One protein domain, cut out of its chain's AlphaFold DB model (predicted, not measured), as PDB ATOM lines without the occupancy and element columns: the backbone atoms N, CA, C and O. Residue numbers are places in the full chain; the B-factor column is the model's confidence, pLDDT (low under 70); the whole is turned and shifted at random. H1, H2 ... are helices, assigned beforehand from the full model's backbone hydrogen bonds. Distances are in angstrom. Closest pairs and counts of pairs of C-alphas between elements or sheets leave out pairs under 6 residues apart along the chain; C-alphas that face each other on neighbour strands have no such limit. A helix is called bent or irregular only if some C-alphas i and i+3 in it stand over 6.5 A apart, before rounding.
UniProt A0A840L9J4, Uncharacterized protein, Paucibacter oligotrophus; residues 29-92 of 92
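Overview. This is residues 29 to 92 of the 92 residues of an uncharacterized protein of Paucibacter oligotrophus (UniProt A0A840L9J4). One long helix, H1, makes one side of a narrow, open hairpin-like shape; past its last residue the chain turns round in a loop, and residues 65 to 76 fold back alongside it as a drawn-out stretch with no named element. Beyond this, the short helix H2 and a tail, residues 87 to 92, stick out at the end away from the loop. The printed part has 64 residues with two named helices, H1 then H2, and no named strand; the class is all helix, with 31 residues, under half, in named elements. The whole is extended, with a radius of gyration of the C-alphas of 19.7 A and spans of 67 by 25 by 12 A.

Along the chain. H1 covers residues 33 to 57 and is 36.5 A long from C-alpha 33 at (43.465, -0.474, 31.427) to C-alpha 57 at (46.136, -36.744, 34.175). Along the returning stretch y rises again, from C-alpha 65 at (44.039, -38.972, 27.649) to C-alpha 76 at (46.381, -4.096, 22.477). H2 covers residues 80 to 85.

Arrangement. H1 and H2 are apart, joined by a long link of 22 residues, 58 to 79. In H1 every O i to N i+4 pair is within hydrogen-bond range; in H2 0 of 2 are, beside 2 of 3 O i to N i+3 pairs. H2 is irregular, but only just: C-alphas 81 and 84 are 7.0 A apart.

Size, cuts and confidence. The two C-alphas farthest apart, those of Ala 61 and Cys 92, are 67.8 A apart. Residues 58 to 64, 79 to 85 and 87 to 92 stand free; without them the body spans 48 by 18 by 10 A. The printed part has no cut and ends at the chain's last residue. Its mean pLDDT is 83.5, with residues 78 to 92 under 70.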
ATOM      1  N   GLY A  29      37.327  -5.705  20.982       84.88
ATOM      2  CA  GLY A  29      36.665  -4.671  21.769       84.88
ATOM      3  C   GLY A  29      37.652  -3.667  22.353       84.88
ATOM      4  O   GLY A  29      38.869  -3.837  22.262       84.88
ATOM      5  N   GLN A  30      37.112  -2.616  22.962       85.88
ATOM      6  CA  GLN A  30      37.884  -1.654  23.740       85.88
ATOM      7  C   GLN A  30      37.682  -1.944  25.226       85.88
ATOM      8  O   GLN A  30      36.555  -2.112  25.687       85.88
ATOM      9  N   LEU A  31      38.780  -2.011  25.973       88.75
ATOM     10  CA  LEU A  31      38.776  -2.244  27.413       88.75
ATOM     11  C   LEU A  31      39.503  -1.096  28.106       88.75
ATOM     12  O   LEU A  31      40.490  -0.574  27.584       88.75
ATOM     13  N   SER A  32      39.060  -0.744  29.312       91.38
ATOM     14  CA  SER A  32      39.866   0.101  30.192       91.38
ATOM     15  C   SER A  32      41.151  -0.633  30.593       91.38
ATOM     16  O   SER A  32      41.202  -1.866  30.630       91.38
ATOM     17  N   THR A  33      42.198   0.112  30.955       90.00
ATOM     18  CA  THR A  33      43.465  -0.474  31.427       90.00
ATOM     19  C   THR A  33      43.259  -1.394  32.633       90.00
ATOM     20  O   THR A  33      43.907  -2.436  32.734       90.00
ATOM     21  N   GLN A  34      42.340  -1.040  33.536       93.38
ATOM     22  CA  GLN A  34      41.992  -1.875  34.685       93.38
ATOM     23  C   GLN A  34      41.337  -3.189  34.240       93.38
ATOM     24  O   GLN A  34      41.833  -4.256  34.602       93.38
ATOM     25  N   ALA A  35      40.301  -3.125  33.397       93.94
ATOM     26  CA  ALA A  35      39.617  -4.315  32.895       93.94
ATOM     27  C   ALA A  35      40.576  -5.240  32.124       93.94
ATOM     28  O   ALA A  35      40.559  -6.455  32.314       93.94
ATOM     29  N   ALA A  36      41.487  -4.675  31.324       93.44
ATOM     30  CA  ALA A  36      42.522  -5.440  30.634       93.44
ATOM     31  C   ALA A  36      43.475  -6.154  31.612       93.44
ATOM     32  O   ALA A  36      43.850  -7.304  31.390       93.44
ATOM     33  N   ARG A  37      43.873  -5.521  32.725       93.94
ATOM     34  CA  ARG A  37      44.706  -6.183  33.748       93.94
ATOM     35  C   ARG A  37      43.969  -7.332  34.429       93.94
ATOM     36  O   ARG A  37      44.558  -8.398  34.609       93.94
ATOM     37  N   GLU A  38      42.712  -7.119  34.796       96.44
ATOM     38  CA  GLU A  38      41.880  -8.131  35.447       96.44
ATOM     39  C   GLU A  38      41.629  -9.329  34.528       96.44
ATOM     40  O   GLU A  38      41.787 -10.477  34.951       96.44
ATOM     41  N   LEU A  39      41.320  -9.080  33.253       95.00
ATOM     42  CA  LEU A  39      41.107 -10.137  32.270       95.00
ATOM     43  C   LEU A  39      42.392 -10.930  32.012       95.00
ATOM     44  O   LEU A  39      42.355 -12.158  32.001       95.00
ATOM     45  N   ARG A  40      43.550 -10.260  31.920       95.00
ATOM     46  CA  ARG A  40      44.850 -10.945  31.819       95.00
ATOM     47  C   ARG A  40      45.090 -11.883  33.003       95.00
ATOM     48  O   ARG A  40      45.551 -13.000  32.805       95.00
ATOM     49  N   ALA A  41      44.767 -11.455  34.224       96.31
ATOM     50  CA  ALA A  41      44.913 -12.301  35.409       96.31
ATOM     51  C   ALA A  41      43.971 -13.520  35.384       96.31
ATOM     52  O   ALA A  41      44.310 -14.575  35.910       96.31
ATOM     53  N   ARG A  42      42.787 -13.403  34.769       96.75
ATOM     54  CA  ARG A  42      41.891 -14.552  34.543       96.75
ATOM     55  C   ARG A  42      42.455 -15.510  33.493       96.75
ATOM     56  O   ARG A  42      42.469 -16.705  33.750       96.75
ATOM     57  N   LEU A  43      42.993 -15.001  32.381       95.75
ATOM     58  CA  LEU A  43      43.667 -15.833  31.373       95.75
ATOM     59  C   LEU A  43      44.856 -16.600  31.967       95.75
ATOM     60  O   LEU A  43      45.042 -17.774  31.665       95.75
ATOM     61  N   GLN A  44      45.625 -15.964  32.854       95.19
ATOM     62  CA  GLN A  44      46.729 -16.628  33.546       95.19
ATOM     63  C   GLN A  44      46.245 -17.793  34.422       95.19
ATOM     64  O   GLN A  44      46.841 -18.865  34.384       95.19
ATOM     65  N   ARG A  45      45.135 -17.615  35.150       97.25
ATOM     66  CA  ARG A  45      44.527 -18.691  35.948       97.25
ATOM     67  C   ARG A  45      44.074 -19.873  35.090       97.25
ATOM     68  O   ARG A  45      44.346 -21.006  35.452       97.25
ATOM     69  N   VAL A  46      43.489 -19.618  33.919       96.69
ATOM     70  CA  VAL A  46      43.119 -20.690  32.972       96.69
ATOM     71  C   VAL A  46      44.351 -21.491  32.527       96.69
ATOM     72  O   VAL A  46      44.298 -22.716  32.461       96.69
ATOM     73  N   ALA A  47      45.481 -20.825  32.262       95.31
ATOM     74  CA  ALA A  47      46.729 -21.515  31.933       95.31
ATOM     75  C   ALA A  47      47.257 -22.372  33.099       95.31
ATOM     76  O   ALA A  47      47.730 -23.489  32.888       95.31
ATOM     77  N   GLU A  48      47.168 -21.862  34.330       96.81
ATOM     78  CA  GLU A  48      47.558 -22.596  35.539       96.81
ATOM     79  C   GLU A  48      46.674 -23.827  35.771       96.81
ATOM     80  O   GLU A  48      47.186 -24.891  36.123       96.81
ATOM     81  N   ASP A  49      45.369 -23.708  35.533       97.19
ATOM     82  CA  ASP A  49      44.425 -24.818  35.661       97.19
ATOM     83  C   ASP A  49      44.699 -25.913  34.626       97.19
ATOM     84  O   ASP A  49      44.719 -27.089  34.986       97.19
ATOM     85  N   PHE A  50      45.030 -25.548  33.383       95.88
ATOM     86  CA  PHE A  50      45.480 -26.514  32.377       95.88
ATOM     87  C   PHE A  50      46.747 -27.255  32.823       95.88
ATOM     88  O   PHE A  50      46.801 -28.480  32.759       95.88
ATOM     89  N   ALA A  51      47.762 -26.540  33.321       94.56
ATOM     90  CA  ALA A  51      49.005 -27.160  33.785       94.56
ATOM     91  C   ALA A  51      48.775 -28.100  34.985       94.56
ATOM     92  O   ALA A  51      49.383 -29.174  35.078       94.56
ATOM     93  N   ARG A  52      47.871 -27.712  35.893       96.50
ATOM     94  CA  ARG A  52      47.452 -28.531  37.032       96.50
ATOM     95  C   ARG A  52      46.748 -29.798  36.562       96.50
ATOM     96  O   ARG A  52      47.156 -30.881  36.968       96.50
ATOM     97  N   GLN A  53      45.742 -29.666  35.699       95.44
ATOM     98  CA  GLN A  53      44.985 -30.796  35.165       95.44
ATOM     99  C   GLN A  53      45.894 -31.750  34.388       95.44
ATOM    100  O   GLN A  53      45.896 -32.946  34.659       95.44
ATOM    101  N   HIS A  54      46.766 -31.218  33.528       94.25
ATOM    102  CA  HIS A  54      47.767 -32.005  32.812       94.25
ATOM    103  C   HIS A  54      48.622 -32.853  33.766       94.25
ATOM    104  O   HIS A  54      48.857 -34.027  33.501       94.25
ATOM    105  N   SER A  55      49.052 -32.284  34.896       94.25
ATOM    106  CA  SER A  55      49.840 -33.004  35.905       94.25
ATOM    107  C   SER A  55      49.034 -34.088  36.633       94.25
ATOM    108  O   SER A  55      49.588 -35.128  36.983       94.25
ATOM    109  N   LEU A  56      47.735 -33.868  36.870       94.38
ATOM    110  CA  LEU A  56      46.842 -34.874  37.458       94.38
ATOM    111  C   LEU A  56      46.642 -36.056  36.498       94.38
ATOM    112  O   LEU A  56      46.776 -37.212  36.909       94.38
ATOM    113  N   ASP A  57      46.433 -35.758  35.217       95.00
ATOM    114  CA  ASP A  57      46.136 -36.744  34.175       95.00
ATOM    115  C   ASP A  57      47.368 -37.546  33.724       95.00
ATOM    116  O   ASP A  57      47.243 -38.566  33.044       95.00
ATOM    117  N   GLN A  58      48.580 -37.166  34.153       90.94
ATOM    118  CA  GLN A  58      49.794 -37.962  33.913       90.94
ATOM    119  C   GLN A  58      49.670 -39.397  34.438       90.94
ATOM    120  O   GLN A  58      50.274 -40.301  33.861       90.94
ATOM    121  N   LYS A  59      48.873 -39.608  35.494       92.00
ATOM    122  CA  LYS A  59      48.653 -40.921  36.119       92.00
ATOM    123  C   LYS A  59      47.637 -41.798  35.383       92.00
ATOM    124  O   LYS A  59      47.577 -42.989  35.675       92.00
ATOM    125  N   LEU A  60      46.843 -41.225  34.480       93.75
ATOM    126  CA  LEU A  60      45.836 -41.960  33.718       93.75
ATOM    127  C   LEU A  60      46.483 -42.826  32.637       93.75
ATOM    128  O   LEU A  60      47.575 -42.510  32.131       93.75
ATOM    129  N   ALA A  61      45.789 -43.900  32.262       94.25
ATOM    130  CA  ALA A  61      46.216 -44.749  31.162       94.25
ATOM    131  C   ALA A  61      46.198 -43.964  29.837       94.25
ATOM    132  O   ALA A  61      45.459 -42.996  29.674       94.25
ATOM    133  N   GLU A  62      47.018 -44.367  28.860       89.06
ATOM    134  CA  GLU A  62      47.147 -43.625  27.592       89.06
ATOM    135  C   GLU A  62      45.830 -43.487  26.824       89.06
ATOM    136  O   GLU A  62      45.589 -42.451  26.219       89.06
ATOM    137  N   HIS A  63      44.950 -44.484  26.905       92.94
ATOM    138  CA  HIS A  63      43.652 -44.458  26.229       92.94
ATOM    139  C   HIS A  63      42.634 -43.498  26.871       92.94
ATOM    140  O   HIS A  63      41.606 -43.217  26.263       92.94
ATOM    141  N   GLU A  64      42.908 -42.993  28.077       92.75
ATOM    142  CA  GLU A  64      42.035 -42.063  28.806       92.75
ATOM    143  C   GLU A  64      42.426 -40.596  28.586       92.75
ATOM    144  O   GLU A  64      41.730 -39.696  29.053       92.75
ATOM    145  N   LYS A  65      43.532 -40.328  27.879       92.06
ATOM    146  CA  LYS A  65      44.039 -38.972  27.649       92.06
ATOM    147  C   LYS A  65      44.293 -38.698  26.175       92.06
ATOM    148  O   LYS A  65      44.741 -39.553  25.420       92.06
ATOM    149  N   ARG A  66      44.028 -37.457  25.771       90.88
ATOM    150  CA  ARG A  66      44.326 -36.937  24.433       90.88
ATOM    151  C   ARG A  66      45.300 -35.764  24.550       90.88
ATOM    152  O   ARG A  66      45.261 -35.048  25.554       90.88
ATOM    153  N   PRO A  67      46.197 -35.566  23.570       88.94
ATOM    154  CA  PRO A  67      47.064 -34.402  23.561       88.94
ATOM    155  C   PRO A  67      46.232 -33.150  23.274       88.94
ATOM    156  O   PRO A  67      45.594 -33.048  22.234       88.94
ATOM    157  N   TYR A  68      46.288 -32.181  24.183       91.50
ATOM    158  CA  TYR A  68      45.741 -30.845  23.973       91.50
ATOM    159  C   TYR A  68      46.878 -29.832  24.025       91.50
ATOM    160  O   TYR A  68      47.803 -29.951  24.831       91.50
ATOM    161  N   SER A  69      46.811 -28.820  23.171       89.94
ATOM    162  CA  SER A  69      47.681 -27.649  23.222       89.94
ATOM    163  C   SER A  69      46.803 -26.416  23.363       89.94
ATOM    164  O   SER A  69      45.743 -26.345  22.752       89.94
ATOM    165  N   MET A  70      47.218 -25.457  24.191       91.19
ATOM    166  CA  MET A  70      46.452 -24.235  24.424       91.19
ATOM    167  C   MET A  70      47.340 -23.009  24.236       91.19
ATOM    168  O   MET A  70      48.382 -22.869  24.879       91.19
ATOM    169  N   VAL A  71      46.897 -22.094  23.375       90.12
ATOM    170  CA  VAL A  71      47.532 -20.791  23.155       90.12
ATOM    171  C   VAL A  71      46.573 -19.704  23.624       90.12
ATOM    172  O   VAL A  71      45.509 -19.513  23.045       90.12
ATOM    173  N   LEU A  72      46.963 -18.960  24.661       91.62
ATOM    174  CA  LEU A  72      46.223 -17.797  25.148       91.62
ATOM    175  C   LEU A  72      46.992 -16.524  24.804       91.62
ATOM    176  O   LEU A  72      48.188 -16.405  25.074       91.62
ATOM    177  N   GLY A  73      46.301 -15.543  24.231       89.00
ATOM    178  CA  GLY A  73      46.900 -14.272  23.856       89.00
ATOM    179  C   GLY A  73      45.916 -13.127  24.016       89.00
ATOM    180  O   GLY A  73      44.793 -13.186  23.533       89.00
ATOM    181  N   MET A  74      46.357 -12.054  24.667       89.75
ATOM    182  CA  MET A  74      45.642 -10.785  24.686       89.75
ATOM    183  C   MET A  74      46.654  -9.668  24.490       89.75
ATOM    184  O   MET A  74      47.627  -9.555  25.238       89.75
ATOM    185  N   ARG A  75      46.432  -8.835  23.478       87.56
ATOM    186  CA  ARG A  75      47.264  -7.663  23.207       87.56
ATOM    187  C   ARG A  75      46.396  -6.491  22.800       87.56
ATOM    188  O   ARG A  75      45.388  -6.667  22.124       87.56
ATOM    189  N   SER A  76      46.842  -5.294  23.165       82.38
ATOM    190  CA  SER A  76      46.381  -4.096  22.477       82.38
ATOM    191  C   SER A  76      46.883  -4.183  21.039       82.38
ATOM    192  O   SER A  76      48.092  -4.217  20.790       82.38
ATOM    193  N   TRP A  77      45.958  -4.333  20.098       71.06
ATOM    194  CA  TRP A  77      46.256  -4.391  18.677       71.06
ATOM    195  C   TRP A  77      45.496  -3.262  17.997       71.06
ATOM    196  O   TRP A  77      44.268  -3.266  17.972       71.06
ATOM    197  N   LEU A  78      46.224  -2.315  17.408       61.19
ATOM    198  CA  LEU A  78      45.664  -1.470  16.365       61.19
ATOM    199  C   LEU A  78      46.039  -2.102  15.033       61.19
ATOM    200  O   LEU A  78      47.223  -2.323  14.776       61.19
ATOM    201  N   PHE A  79      45.048  -2.475  14.226       56.59
ATOM    202  CA  PHE A  79      45.322  -3.062  12.918       56.59
ATOM    203  C   PHE A  79      46.194  -2.075  12.142       56.59
ATOM    204  O   PHE A  79      45.900  -0.879  12.131       56.59
ATOM    205  N   GLU A  80      47.311  -2.531  11.571       54.56
ATOM    206  CA  GLU A  80      48.325  -1.607  11.049       54.56
ATOM    207  C   GLU A  80      47.778  -0.719   9.924       54.56
ATOM    208  O   GLU A  80      48.145   0.450   9.831       54.56
ATOM    209  N   HIS A  81      46.787  -1.217   9.179       53.03
ATOM    210  CA  HIS A  81      46.049  -0.458   8.171       53.03
ATOM    211  C   HIS A  81      45.053   0.566   8.747       53.03
ATOM    212  O   HIS A  81      44.435   1.274   7.977       53.03
ATOM    213  N   PHE A  82      44.877   0.691  10.065       54.97
ATOM    214  CA  PHE A  82      44.065   1.745  10.697       54.97
ATOM    215  C   PHE A  82      44.915   2.752  11.491       54.97
ATOM    216  O   PHE A  82      44.377   3.733  12.005       54.97
ATOM    217  N   ARG A  83      46.250   2.581  11.557       55.16
ATOM    218  CA  ARG A  83      47.143   3.551  12.227       55.16
ATOM    219  C   ARG A  83      47.072   4.946  11.604       55.16
ATOM    220  O   ARG A  83      47.162   5.927  12.330       55.16
ATOM    221  N   HIS A  84      46.838   5.040  10.296       58.59
ATOM    222  CA  HIS A  84      46.690   6.321   9.599       58.59
ATOM    223  C   HIS A  84      45.336   7.014   9.848       58.59
ATOM    224  O   HIS A  84      45.188   8.187   9.520       58.59
ATOM    225  N   LEU A  85      44.360   6.316  10.443       59.59
ATOM    226  CA  LEU A  85      43.040   6.857  10.789       59.59
ATOM    227  C   LEU A  85      42.926   7.258  12.267       59.59
ATOM    228  O   LEU A  85      41.909   7.830  12.668       59.59
ATOM    229  N   GLN A  86      43.962   7.022  13.085       58.88
ATOM    230  CA  GLN A  86      44.030   7.624  14.413       58.88
ATOM    231  C   GLN A  86      44.185   9.137  14.262       58.88
ATOM    232  O   GLN A  86      45.265   9.649  13.969       58.88
ATOM    233  N   ARG A  87      43.092   9.871  14.488       63.69
ATOM    234  CA  ARG A  87      43.174  11.315  14.702       63.69
ATOM    235  C   ARG A  87      44.034  11.517  15.940       63.69
ATOM    236  O   ARG A  87      43.645  11.121  17.036       63.69
ATOM    237  N   ASN A  88      45.203  12.124  15.753       54.78
ATOM    238  CA  ASN A  88      45.946  12.722  16.846       54.78
ATOM    239  C   ASN A  88      44.992  13.688  17.551       54.78
ATOM    240  O   ASN A  88      44.762  14.794  17.066       54.78
ATOM    241  N   ALA A  89      44.442  13.286  18.693       53.44
ATOM    242  CA  ALA A  89      43.846  14.211  19.642       53.44
ATOM    243  C   ALA A  89      44.985  15.005  20.307       53.44
ATOM    244  O   ALA A  89      45.270  14.875  21.490       53.44
ATOM    245  N   LYS A  90      45.705  15.784  19.496       54.75
ATOM    246  CA  LYS A  90      46.417  16.978  19.925       54.75
ATOM    247  C   LYS A  90      45.684  18.132  19.279       54.75
ATOM    248  O   LYS A  90      46.004  18.534  18.164       54.75
ATOM    249  N   SER A  91      44.643  18.610  19.939       47.47
ATOM    250  CA  SER A  91      44.032  19.888  19.607       47.47
ATOM    251  C   SER A  91      43.374  20.447  20.860       47.47
ATOM    252  O   SER A  91      42.353  19.919  21.294       47.47
ATOM    253  N   CYS A  92      43.991  21.532  21.334       38.12
ATOM    254  CA  CYS A  92      43.607  22.468  22.390       38.12
ATOM    255  C   CYS A  92      43.914  22.076  23.839       38.12
ATOM    256  O   CYS A  92      43.325  21.105  24.353       38.12
TER     257      CYS A  92